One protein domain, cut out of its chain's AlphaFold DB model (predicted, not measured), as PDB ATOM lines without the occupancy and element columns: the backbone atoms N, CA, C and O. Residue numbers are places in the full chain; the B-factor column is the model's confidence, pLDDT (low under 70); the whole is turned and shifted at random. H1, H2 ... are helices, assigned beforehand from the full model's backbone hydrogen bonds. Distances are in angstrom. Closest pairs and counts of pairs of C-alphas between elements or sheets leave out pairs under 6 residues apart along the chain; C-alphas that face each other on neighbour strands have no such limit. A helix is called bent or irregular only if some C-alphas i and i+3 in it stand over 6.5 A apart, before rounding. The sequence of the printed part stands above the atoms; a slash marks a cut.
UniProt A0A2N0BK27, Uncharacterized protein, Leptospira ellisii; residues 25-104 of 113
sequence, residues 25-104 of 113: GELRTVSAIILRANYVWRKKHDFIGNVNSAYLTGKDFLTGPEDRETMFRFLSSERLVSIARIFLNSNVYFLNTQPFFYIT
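Overview. This is residues 25 to 104 of the 113 residues of an uncharacterized protein of Leptospira ellisii (UniProt A0A2N0BK27). Three helices follow one another in a wide, bent bow: H1 makes one arm, H2 meets H1 near its beginning at a steep angle, and H3 carries on from H2 to the far end. Two long stretches without a named element complete it: residues 46 to 64 fold back from the end of H1 to the beginning of H2, and residues 88 to 104 run from the end of H3 back across the bow towards H1, like a string. The printed part has 80 residues with three named helices in the order H1, H2, H3 and no named strand; the class is all helix, though under half of the residues, 39 of 80, are in named elements. It is only just loose, close to compact, with a radius of gyration of the C-alphas of 14.0 A, and only just elongated, spanning 41 by 27 by 25 A; residues 85 to 90 stick out.

Arrangement. Begin with H1, residues 28 to 45, and look from it to H2, residues 65 to 75. They touch, H1 with residues 30 to 33 alone; the closest C-alphas, those of Ile 33 and Asp 67, are 6.3 A apart. Their lines stand at a steep tilt of 65 degrees, opposite ways. Next comes H3, residues 78 to 87, which is close to H2 but not clearly touching it: the closest C-alphas, those of Leu 75 and Val 81, are 8.0 A apart. H2 and H3 run the same way at a steep tilt of 36 degrees, only just past shallow. H1 and H3 are apart. Along the backbones, each O i to N i+4 pair of H2 is within hydrogen-bond range, against 13 of 14 in H1 and 3 of 6 in H3.

Along the chain. Find C-alpha 28 at (-40.627, -26.049, -18.749); from there H1 runs 24.9 A to C-alpha 45 at (-30.098, -28.917, 3.626). Go on to Pro 65, where H2 begins, and follow it 15.4 A to Leu 75. H3 starts at Glu 78 and runs 14.5 A to C-alpha 87 at (-34.313, 0.445, -15.067).

Size, cuts and confidence. Look for the two C-alphas farthest apart at Lys 43 and Asn 89, 41.2 A from each other. The link from H1 to H2 is long, with 19 residues, and that from H2 to H3 is tight, with 2. The printed part has no cut. The mean pLDDT of the printed part is 83.8, and the model's confidence is under 70 at residue 49 and at residues 102 to 104.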
ATOM      1  N   GLY A  25     -44.854 -22.665 -21.770       86.94
ATOM      2  CA  GLY A  25     -44.021 -23.678 -22.396       86.94
ATOM      3  C   GLY A  25     -42.530 -23.363 -22.398       86.94
ATOM      4  O   GLY A  25     -41.727 -24.293 -22.284       86.94
ATOM      5  N   GLU A  26     -42.157 -22.083 -22.461       85.75
ATOM      6  CA  GLU A  26     -40.758 -21.630 -22.479       85.75
ATOM      7  C   GLU A  26     -40.036 -21.960 -21.165       85.75
ATOM      8  O   GLU A  26     -38.836 -22.236 -21.149       85.75
ATOM      9  N   LEU A  27     -40.773 -21.987 -20.051       90.38
ATOM     10  CA  LEU A  27     -40.202 -22.203 -18.723       90.38
ATOM     11  C   LEU A  27     -40.074 -23.678 -18.332       90.38
ATOM     12  O   LEU A  27     -39.473 -23.970 -17.296       90.38
ATOM     13  N   ARG A  28     -40.600 -24.621 -19.125       92.19
ATOM     14  CA  ARG A  28     -40.627 -26.049 -18.749       92.19
ATOM     15  C   ARG A  28     -39.233 -26.624 -18.524       92.19
ATOM     16  O   ARG A  28     -38.993 -27.254 -17.495       92.19
ATOM     17  N   THR A  29     -38.305 -26.371 -19.447       91.19
ATOM     18  CA  THR A  29     -36.932 -26.891 -19.365       91.19
ATOM     19  C   THR A  29     -36.201 -26.341 -18.142       91.19
ATOM     20  O   THR A  29     -35.656 -27.105 -17.347       91.19
ATOM     21  N   VAL A  30     -36.259 -25.021 -17.941       91.38
ATOM     22  CA  VAL A  30     -35.641 -24.333 -16.794       91.38
ATOM     23  C   VAL A  30     -36.241 -24.819 -15.473       91.38
ATOM     24  O   VAL A  30     -35.508 -25.126 -14.535       91.38
ATOM     25  N   SER A  31     -37.565 -24.973 -15.412       90.69
ATOM     26  CA  SER A  31     -38.264 -25.475 -14.225       90.69
ATOM     27  C   SER A  31     -37.834 -26.899 -13.874       90.69
ATOM     28  O   SER A  31     -37.559 -27.187 -12.712       90.69
ATOM     29  N   ALA A  32     -37.706 -27.784 -14.868       90.75
ATOM     30  CA  ALA A  32     -37.252 -29.153 -14.646       90.75
ATOM     31  C   ALA A  32     -35.823 -29.201 -14.077       90.75
ATOM     32  O   ALA A  32     -35.559 -29.967 -13.148       90.75
ATOM     33  N   ILE A  33     -34.920 -28.358 -14.588       90.88
ATOM     34  CA  ILE A  33     -33.546 -28.233 -14.080       90.88
ATOM     35  C   ILE A  33     -33.550 -27.742 -12.625       90.88
ATOM     36  O   ILE A  33     -32.933 -28.365 -11.759       90.88
ATOM     37  N   ILE A  34     -34.295 -26.670 -12.333       89.50
ATOM     38  CA  ILE A  34     -34.413 -26.088 -10.988       89.50
ATOM     39  C   ILE A  34     -34.974 -27.105  -9.985       89.50
ATOM     40  O   ILE A  34     -34.456 -27.222  -8.875       89.50
ATOM     41  N   LEU A  35     -36.001 -27.871 -10.367       88.69
ATOM     42  CA  LEU A  35     -36.609 -28.889  -9.508       88.69
ATOM     43  C   LEU A  35     -35.639 -30.033  -9.193       88.69
ATOM     44  O   LEU A  35     -35.541 -30.445  -8.034       88.69
ATOM     45  N   ARG A  36     -34.883 -30.521 -10.187       88.12
ATOM     46  CA  ARG A  36     -33.842 -31.538  -9.965       88.12
ATOM     47  C   ARG A  36     -32.739 -31.018  -9.050       88.12
ATOM     48  O   ARG A  36     -32.384 -31.688  -8.082       88.12
ATOM     49  N   ALA A  37     -32.239 -29.816  -9.320       87.12
ATOM     50  CA  ALA A  37     -31.191 -29.203  -8.517       87.12
ATOM     51  C   ALA A  37     -31.658 -28.969  -7.070       87.12
ATOM     52  O   ALA A  37     -30.935 -29.287  -6.128       87.12
ATOM     53  N   ASN A  38     -32.905 -28.532  -6.871       86.00
ATOM     54  CA  ASN A  38     -33.510 -28.407  -5.547       86.00
ATOM     55  C   ASN A  38     -33.645 -29.753  -4.822       86.00
ATOM     56  O   ASN A  38     -33.379 -29.840  -3.625       86.00
ATOM     57  N   TYR A  39     -34.032 -30.816  -5.530       85.69
ATOM     58  CA  TYR A  39     -34.099 -32.154  -4.945       85.69
ATOM     59  C   TYR A  39     -32.732 -32.608  -4.414       85.69
ATOM     60  O   TYR A  39     -32.651 -33.128  -3.301       85.69
ATOM     61  N   VAL A  40     -31.650 -32.368  -5.165       85.88
ATOM     62  CA  VAL A  40     -30.279 -32.649  -4.702       85.88
ATOM     63  C   VAL A  40     -29.899 -31.746  -3.528       85.88
ATOM     64  O   VAL A  40     -29.357 -32.232  -2.538       85.88
ATOM     65  N   TRP A  41     -30.226 -30.456  -3.608       86.38
ATOM     66  CA  TRP A  41     -29.938 -29.475  -2.565       86.38
ATOM     67  C   TRP A  41     -30.571 -29.843  -1.222       86.38
ATOM     68  O   TRP A  41     -29.888 -29.880  -0.196       86.38
ATOM     69  N   ARG A  42     -31.853 -30.226  -1.233       83.81
ATOM     70  CA  ARG A  42     -32.574 -30.644  -0.027       83.81
ATOM     71  C   ARG A  42     -31.917 -31.842   0.649       83.81
ATOM     72  O   ARG A  42     -31.828 -31.847   1.864       83.81
ATOM     73  N   LYS A  43     -31.332 -32.800  -0.077       85.38
ATOM     74  CA  LYS A  43     -30.626 -33.928   0.572       85.38
ATOM     75  C   LYS A  43     -29.526 -33.490   1.547       85.38
ATOM     76  O   LYS A  43     -29.225 -34.235   2.472       85.38
ATOM     77  N   LYS A  44     -28.928 -32.309   1.345       83.31
ATOM     78  CA  LYS A  44     -27.898 -31.740   2.228       83.31
ATOM     79  C   LYS A  44     -28.440 -30.703   3.218       83.31
ATOM     80  O   LYS A  44     -27.779 -30.426   4.214       83.31
ATOM     81  N   HIS A  45     -29.605 -30.118   2.943       81.81
ATOM     82  CA  HIS A  45     -30.098 -28.917   3.626       81.81
ATOM     83  C   HIS A  45     -31.585 -28.995   4.041       81.81
ATOM     84  O   HIS A  45     -32.207 -27.961   4.285       81.81
ATOM     85  N   ASP A  46     -32.180 -30.192   4.125       74.00
ATOM     86  CA  ASP A  46     -33.588 -30.386   4.511       74.00
ATOM     87  C   ASP A  46     -33.777 -30.226   6.026       74.00
ATOM     88  O   ASP A  46     -33.666 -31.180   6.793       74.00
ATOM     89  N   PHE A  47     -34.079 -29.005   6.458       75.88
ATOM     90  CA  PHE A  47     -34.532 -28.706   7.814       75.88
ATOM     91  C   PHE A  47     -35.780 -27.819   7.784       75.88
ATOM     92  O   PHE A  47     -36.069 -27.131   6.800       75.88
ATOM     93  N   ILE A  48     -36.550 -27.864   8.873       70.00
ATOM     94  CA  ILE A  48     -37.812 -27.132   9.005       70.00
ATOM     95  C   ILE A  48     -37.538 -25.627   8.887       70.00
ATOM     96  O   ILE A  48     -36.727 -25.081   9.628       70.00
ATOM     97  N   GLY A  49     -38.226 -24.967   7.952       68.44
ATOM     98  CA  GLY A  49     -38.104 -23.526   7.701       68.44
ATOM     99  C   GLY A  49     -37.187 -23.148   6.538       68.44
ATOM    100  O   GLY A  49     -37.097 -21.969   6.201       68.44
ATOM    101  N   ASN A  50     -36.537 -24.115   5.886       73.69
ATOM    102  CA  ASN A  50     -35.690 -23.812   4.745       73.69
ATOM    103  C   ASN A  50     -36.516 -23.588   3.465       73.69
ATOM    104  O   ASN A  50     -37.177 -24.503   2.975       73.69
ATOM    105  N   VAL A  51     -36.484 -22.361   2.937       71.19
ATOM    106  CA  VAL A  51     -37.295 -21.926   1.781       71.19
ATOM    107  C   VAL A  51     -36.461 -21.489   0.575       71.19
ATOM    108  O   VAL A  51     -37.030 -21.208  -0.477       71.19
ATOM    109  N   ASN A  52     -35.133 -21.410   0.706       79.62
ATOM    110  CA  ASN A  52     -34.243 -20.860  -0.319       79.62
ATOM    111  C   ASN A  52     -33.074 -21.806  -0.590       79.62
ATOM    112  O   ASN A  52     -32.191 -21.968   0.253       79.62
ATOM    113  N   SER A  53     -33.036 -22.360  -1.801       77.62
ATOM    114  CA  SER A  53     -31.946 -23.234  -2.239       77.62
ATOM    115  C   SER A  53     -30.794 -22.402  -2.794       77.62
ATOM    116  O   SER A  53     -30.580 -22.322  -4.005       77.62
ATOM    117  N   ALA A  54     -30.079 -21.725  -1.894       77.56
ATOM    118  CA  ALA A  54     -28.988 -20.825  -2.249       77.56
ATOM    119  C   ALA A  54     -27.891 -21.544  -3.054       77.56
ATOM    120  O   ALA A  54     -27.628 -22.733  -2.858       77.56
ATOM    121  N   TYR A  55     -27.223 -20.789  -3.932       74.38
ATOM    122  CA  TYR A  55     -26.116 -21.263  -4.772       74.38
ATOM    123  C   TYR A  55     -26.511 -22.350  -5.784       74.38
ATOM    124  O   TYR A  55     -25.686 -23.189  -6.143       74.38
ATOM    125  N   LEU A  56     -27.747 -22.322  -6.296       74.44
ATOM    126  CA  LEU A  56     -28.228 -23.310  -7.269       74.44
ATOM    127  C   LEU A  56     -27.359 -23.372  -8.540       74.44
ATOM    128  O   LEU A  56     -27.136 -24.450  -9.073       74.44
ATOM    129  N   THR A  57     -26.808 -22.241  -8.997       73.38
ATOM    130  CA  THR A  57     -25.850 -22.192 -10.120       73.38
ATOM    131  C   THR A  57     -24.437 -22.671  -9.760       73.38
ATOM    132  O   THR A  57     -23.531 -22.635 -10.597       73.38
ATOM    133  N   GLY A  58     -24.210 -23.123  -8.527       76.56
ATOM    134  CA  GLY A  58     -22.996 -23.802  -8.087       76.56
ATOM    135  C   GLY A  58     -22.853 -25.191  -8.714       76.56
ATOM    136  O   GLY A  58     -23.792 -25.747  -9.282       76.56
ATOM    137  N   LYS A  59     -21.646 -25.760  -8.655       81.25
ATOM    138  CA  LYS A  59     -21.381 -27.110  -9.193       81.25
ATOM    139  C   LYS A  59     -21.983 -28.218  -8.319       81.25
ATOM    140  O   LYS A  59     -22.120 -29.344  -8.777       81.25
ATOM    141  N   ASP A  60     -22.363 -27.887  -7.088       79.31
ATOM    142  CA  ASP A  60     -22.812 -28.853  -6.081       79.31
ATOM    143  C   ASP A  60     -24.221 -29.405  -6.328       79.31
ATOM    144  O   ASP A  60     -24.555 -30.472  -5.811       79.31
ATOM    145  N   PHE A  61     -25.047 -28.678  -7.091       80.62
ATOM    146  CA  PHE A  61     -26.476 -28.978  -7.254       80.62
ATOM    147  C   PHE A  61     -26.915 -29.069  -8.721       80.62
ATOM    148  O   PHE A  61     -27.850 -29.804  -9.029       80.62
ATOM    149  N   LEU A  62     -26.211 -28.390  -9.633       82.50
ATOM    150  CA  LEU A  62     -26.305 -28.608 -11.079       82.50
ATOM    151  C   LEU A  62     -25.155 -29.510 -11.523       82.50
ATOM    152  O   LEU A  62     -24.101 -29.039 -11.950       82.50
ATOM    153  N   THR A  63     -25.349 -30.819 -11.374       70.06
ATOM    154  CA  THR A  63     -24.296 -31.816 -11.610       70.06
ATOM    155  C   THR A  63     -24.047 -32.098 -13.094       70.06
ATOM    156  O   THR A  63     -22.989 -32.610 -13.443       70.06
ATOM    157  N   GLY A  64     -25.004 -31.769 -13.971       78.44
ATOM    158  CA  GLY A  64     -24.861 -31.893 -15.422       78.44
ATOM    159  C   GLY A  64     -24.277 -30.619 -16.051       78.44
ATOM    160  O   GLY A  64     -24.821 -29.537 -15.807       78.44
ATOM    161  N   PRO A  65     -23.216 -30.701 -16.880       80.75
ATOM    162  CA  PRO A  65     -22.666 -29.529 -17.566       80.75
ATOM    163  C   PRO A  65     -23.700 -28.850 -18.481       80.75
ATOM    164  O   PRO A  65     -23.774 -27.624 -18.501       80.75
ATOM    165  N   GLU A  66     -24.558 -29.632 -19.142       89.00
ATOM    166  CA  GLU A  66     -25.630 -29.139 -20.022       89.00
ATOM    167  C   GLU A  66     -26.727 -28.382 -19.260       89.00
ATOM    168  O   GLU A  66     -27.187 -27.328 -19.701       89.00
ATOM    169  N   ASP A  67     -27.122 -28.874 -18.082       89.12
ATOM    170  CA  ASP A  67     -28.117 -28.217 -17.224       89.12
ATOM    171  C   ASP A  67     -27.594 -26.857 -16.742       89.12
ATOM    172  O   ASP A  67     -28.306 -25.849 -16.764       89.12
ATOM    173  N   ARG A  68     -26.319 -26.814 -16.339       88.50
ATOM    174  CA  ARG A  68     -25.653 -25.581 -15.918       88.50
ATOM    175  C   ARG A  68     -25.559 -24.584 -17.070       88.50
ATOM    176  O   ARG A  68     -25.886 -23.415 -16.877       88.50
ATOM    177  N   GLU A  69     -25.133 -25.028 -18.248       90.62
ATOM    178  CA  GLU A  69     -25.071 -24.181 -19.437       90.62
ATOM    179  C   GLU A  69     -26.455 -23.637 -19.810       90.62
ATOM    180  O   GLU A  69     -26.605 -22.434 -20.019       90.62
ATOM    181  N   THR A  70     -27.479 -24.493 -19.808       91.75
ATOM    182  CA  THR A  70     -28.871 -24.113 -20.083       91.75
ATOM    183  C   THR A  70     -29.358 -23.036 -19.115       91.75
ATOM    184  O   THR A  70     -29.926 -22.030 -19.543       91.75
ATOM    185  N   MET A  71     -29.079 -23.191 -17.816       90.94
ATOM    186  CA  MET A  71     -29.413 -22.184 -16.806       90.94
ATOM    187  C   MET A  71     -28.695 -20.858 -17.059       90.94
ATOM    188  O   MET A  71     -29.339 -19.812 -17.014       90.94
ATOM    189  N   PHE A  72     -27.392 -20.873 -17.354       90.69
ATOM    190  CA  PHE A  72     -26.666 -19.635 -17.641       90.69
ATOM    191  C   PHE A  72     -27.155 -18.962 -18.923       90.69
ATOM    192  O   PHE A  72     -27.368 -17.757 -18.893       90.69
ATOM    193  N   ARG A  73     -27.428 -19.715 -19.996       92.69
ATOM    194  CA  ARG A  73     -28.019 -19.178 -21.235       92.69
ATOM    195  C   ARG A  73     -29.383 -18.536 -20.991       92.69
ATOM    196  O   ARG A  73     -29.669 -17.484 -21.556       92.69
ATOM    197  N   PHE A  74     -30.211 -19.144 -20.142       92.25
ATOM    198  CA  PHE A  74     -31.492 -18.565 -19.747       92.25
ATOM    199  C   PHE A  74     -31.299 -17.258 -18.964       92.25
ATOM    200  O   PHE A  74     -31.848 -16.228 -19.351       92.25
ATOM    201  N   LEU A  75     -30.480 -17.281 -17.907       90.38
ATOM    202  CA  LEU A  75     -30.221 -16.133 -17.028       90.38
ATOM    203  C   LEU A  75     -29.543 -14.966 -17.756       90.38
ATOM    204  O   LEU A  75     -29.803 -13.810 -17.434       90.38
ATOM    205  N   SER A  76     -28.696 -15.267 -18.740       92.06
ATOM    206  CA  SER A  76     -28.013 -14.284 -19.581       92.06
ATOM    207  C   SER A  76     -28.781 -13.951 -20.861       92.06
ATOM    208  O   SER A  76     -28.210 -13.336 -21.761       92.06
ATOM    209  N   SER A  77     -30.033 -14.392 -21.002       93.50
ATOM    210  CA  SER A  77     -30.819 -14.089 -22.196       93.50
ATOM    211  C   SER A  77     -31.026 -12.580 -22.328       93.50
ATOM    212  O   SER A  77     -31.343 -11.898 -21.351       93.50
ATOM    213  N   GLU A  78     -30.918 -12.053 -23.552       91.81
ATOM    214  CA  GLU A  78     -31.181 -10.629 -23.825       91.81
ATOM    215  C   GLU A  78     -32.570 -10.205 -23.331       91.81
ATOM    216  O   GLU A  78     -32.753  -9.082 -22.868       91.81
ATOM    217  N   ARG A  79     -33.537 -11.130 -23.329       91.81
ATOM    218  CA  ARG A  79     -34.876 -10.920 -22.772       91.81
ATOM    219  C   ARG A  79     -34.813 -10.510 -21.294       91.81
ATOM    220  O   ARG A  79     -35.345  -9.459 -20.955       91.81
ATOM    221  N   LEU A  80     -34.119 -11.260 -20.432       91.56
ATOM    222  CA  LEU A  80     -33.960 -10.897 -19.015       91.56
ATOM    223  C   LEU A  80     -33.029  -9.695 -18.813       91.56
ATOM    224  O   LEU A  80     -33.344  -8.797 -18.033       91.56
ATOM    225  N   VAL A  81     -31.906  -9.643 -19.532       91.50
ATOM    226  CA  VAL A  81     -30.922  -8.556 -19.396       91.50
ATOM    227  C   VAL A  81     -31.520  -7.207 -19.814       91.50
ATOM    228  O   VAL A  81     -31.239  -6.186 -19.186       91.50
ATOM    229  N   SER A  82     -32.397  -7.187 -20.822       89.88
ATOM    230  CA  SER A  82     -33.081  -5.966 -21.263       89.88
ATOM    231  C   SER A  82     -33.983  -5.363 -20.185       89.88
ATOM    232  O   SER A  82     -34.054  -4.140 -20.100       89.88
ATOM    233  N   ILE A  83     -34.594  -6.173 -19.304       90.62
ATOM    234  CA  ILE A  83     -35.359  -5.659 -18.154       90.62
ATOM    235  C   ILE A  83     -34.450  -4.821 -17.257       90.62
ATOM    236  O   ILE A  83     -34.803  -3.704 -16.890       90.62
ATOM    237  N   ALA A  84     -33.268  -5.339 -16.921       88.81
ATOM    238  CA  ALA A  84     -32.325  -4.615 -16.079       88.81
ATOM    239  C   ALA A  84     -31.865  -3.310 -16.752       88.81
ATOM    240  O   ALA A  84     -31.806  -2.280 -16.090       88.81
ATOM    241  N   ARG A  85     -31.635  -3.320 -18.074       87.25
ATOM    242  CA  ARG A  85     -31.267  -2.120 -18.851       87.25
ATOM    243  C   ARG A  85     -32.378  -1.062 -18.938       87.25
ATOM    244  O   ARG A  85     -32.062   0.106 -19.111       87.25
ATOM    245  N   ILE A  86     -33.655  -1.441 -18.819       86.88
ATOM    246  CA  ILE A  86     -34.774  -0.476 -18.767       86.88
ATOM    247  C   ILE A  86     -34.693   0.377 -17.494       86.88
ATOM    248  O   ILE A  86     -34.974   1.573 -17.526       86.88
ATOM    249  N   PHE A  87     -34.313  -0.230 -16.369       86.06
ATOM    250  CA  PHE A  87     -34.313   0.445 -15.067       86.06
ATOM    251  C   PHE A  87     -32.940   0.984 -14.650       86.06
ATOM    252  O   PHE A  87     -32.870   1.876 -13.805       86.06
ATOM    253  N   LEU A  88     -31.855   0.457 -15.223       84.06
ATOM    254  CA  LEU A  88     -30.479   0.792 -14.869       84.06
ATOM    255  C   LEU A  88     -29.766   1.451 -16.053       84.06
ATOM    256  O   LEU A  88     -29.562   0.832 -17.093       84.06
ATOM    257  N   ASN A  89     -29.281   2.677 -15.855       80.12
ATOM    258  CA  ASN A  89     -28.411   3.373 -16.811       80.12
ATOM    259  C   ASN A  89     -26.940   2.930 -16.674       80.12
ATOM    260  O   ASN A  89     -26.032   3.759 -16.632       80.12
ATOM    261  N   SER A  90     -26.687   1.627 -16.532       84.88
ATOM    262  CA  SER A  90     -25.342   1.090 -16.308       84.88
ATOM    263  C   SER A  90     -25.183  -0.329 -16.842       84.88
ATOM    264  O   SER A  90     -26.150  -1.007 -17.189       84.88
ATOM    265  N   ASN A  91     -23.938  -0.808 -16.844       86.12
ATOM    266  CA  ASN A  91     -23.651  -2.220 -17.066       86.12
ATOM    267  C   ASN A  91     -24.346  -3.084 -16.005       86.12
ATOM    268  O   ASN A  91     -24.456  -2.696 -14.839       86.12
ATOM    269  N   VAL A  92     -24.789  -4.267 -16.427       89.38
ATOM    270  CA  VAL A  92     -25.468  -5.255 -15.586       89.38
ATOM    271  C   VAL A  92     -24.573  -6.479 -15.479       89.38
ATOM    272  O   VAL A  92     -24.089  -6.986 -16.490       89.38
ATOM    273  N   TYR A  93     -24.374  -6.961 -14.256       89.12
ATOM    274  CA  TYR A  93     -23.584  -8.152 -13.972       89.12
ATOM    275  C   TYR A  93     -24.427  -9.151 -13.192       89.12
ATOM    276  O   TYR A  93     -25.208  -8.782 -12.313       89.12
ATOM    277  N   PHE A  94     -24.263 -10.430 -13.513       85.94
ATOM    278  CA  PHE A  94     -24.896 -11.508 -12.772       85.94
ATOM    279  C   PHE A  94     -24.185 -11.704 -11.427       85.94
ATOM    280  O   PHE A  94     -22.993 -12.008 -11.408       85.94
ATOM    281  N   LEU A  95     -24.911 -11.550 -10.317       84.88
ATOM    282  CA  LEU A  95     -24.358 -11.714  -8.971       84.88
ATOM    283  C   LEU A  95     -24.689 -13.092  -8.388       84.88
ATOM    284  O   LEU A  95     -23.797 -13.880  -8.081       84.88
ATOM    285  N   ASN A  96     -25.978 -13.391  -8.239       83.25
ATOM    286  CA  ASN A  96     -26.456 -14.624  -7.628       83.25
ATOM    287  C   ASN A  96     -27.811 -15.067  -8.202       83.25
ATOM    288  O   ASN A  96     -28.540 -14.295  -8.818       83.25
ATOM    289  N   THR A  97     -28.157 -16.336  -7.963       84.56
ATOM    290  CA  THR A  97     -29.518 -16.867  -8.131       84.56
ATOM    291  C   THR A  97     -29.956 -17.577  -6.870       84.56
ATOM    292  O   THR A  97     -29.164 -18.264  -6.220       84.56
ATOM    293  N   GLN A  98     -31.228 -17.396  -6.531       83.31
ATOM    294  CA  GLN A  98     -31.845 -17.960  -5.340       83.31
ATOM    295  C   GLN A  98     -33.270 -18.403  -5.686       83.31
ATOM    296  O   GLN A  98     -34.165 -17.562  -5.778       83.31
ATOM    297  N   PRO A  99     -33.499 -19.697  -5.952       83.44
ATOM    298  CA  PRO A  99     -34.844 -20.230  -6.076       83.44
ATOM    299  C   PRO A  99     -35.513 -20.267  -4.694       83.44
ATOM    300  O   PRO A  99     -34.955 -20.797  -3.730       83.44
ATOM    301  N   PHE A 100     -36.726 -19.728  -4.618       82.44
ATOM    302  CA  PHE A 100     -37.570 -19.804  -3.430       82.44
ATOM    303  C   PHE A 100     -38.659 -20.855  -3.640       82.44
ATOM    304  O   PHE A 100     -39.377 -20.815  -4.639       82.44
ATOM    305  N   PHE A 101     -38.789 -21.784  -2.694       75.94
ATOM    306  CA  PHE A 101     -39.812 -22.827  -2.708       75.94
ATOM    307  C   PHE A 101     -40.763 -22.636  -1.529       75.94
ATOM    308  O   PHE A 101     -40.352 -22.696  -0.371       75.94
ATOM    309  N   TYR A 102     -42.051 -22.457  -1.820       65.31
ATOM    310  CA  TYR A 102     -43.093 -22.547  -0.803       65.31
ATOM    311  C   TYR A 102     -43.400 -24.022  -0.518       65.31
ATOM    312  O   TYR A 102     -43.590 -24.824  -1.431       65.31
ATOM    313  N   ILE A 103     -43.459 -24.388   0.765       56.91
ATOM    314  CA  ILE A 103     -43.664 -25.769   1.245       56.91
ATOM    315  C   ILE A 103     -45.085 -26.315   0.983       56.91
ATOM    316  O   ILE A 103     -45.384 -27.461   1.307       56.91
ATOM    317  N   THR A 104     -45.964 -25.581   0.303       51.62
ATOM    318  CA  THR A 104     -47.346 -26.018   0.043       51.62
ATOM    319  C   THR A 104     -47.492 -27.188  -0.942       51.62
ATOM    320  O   THR A 104     -48.608 -27.622  -1.190       51.62
TER     321      THR A 104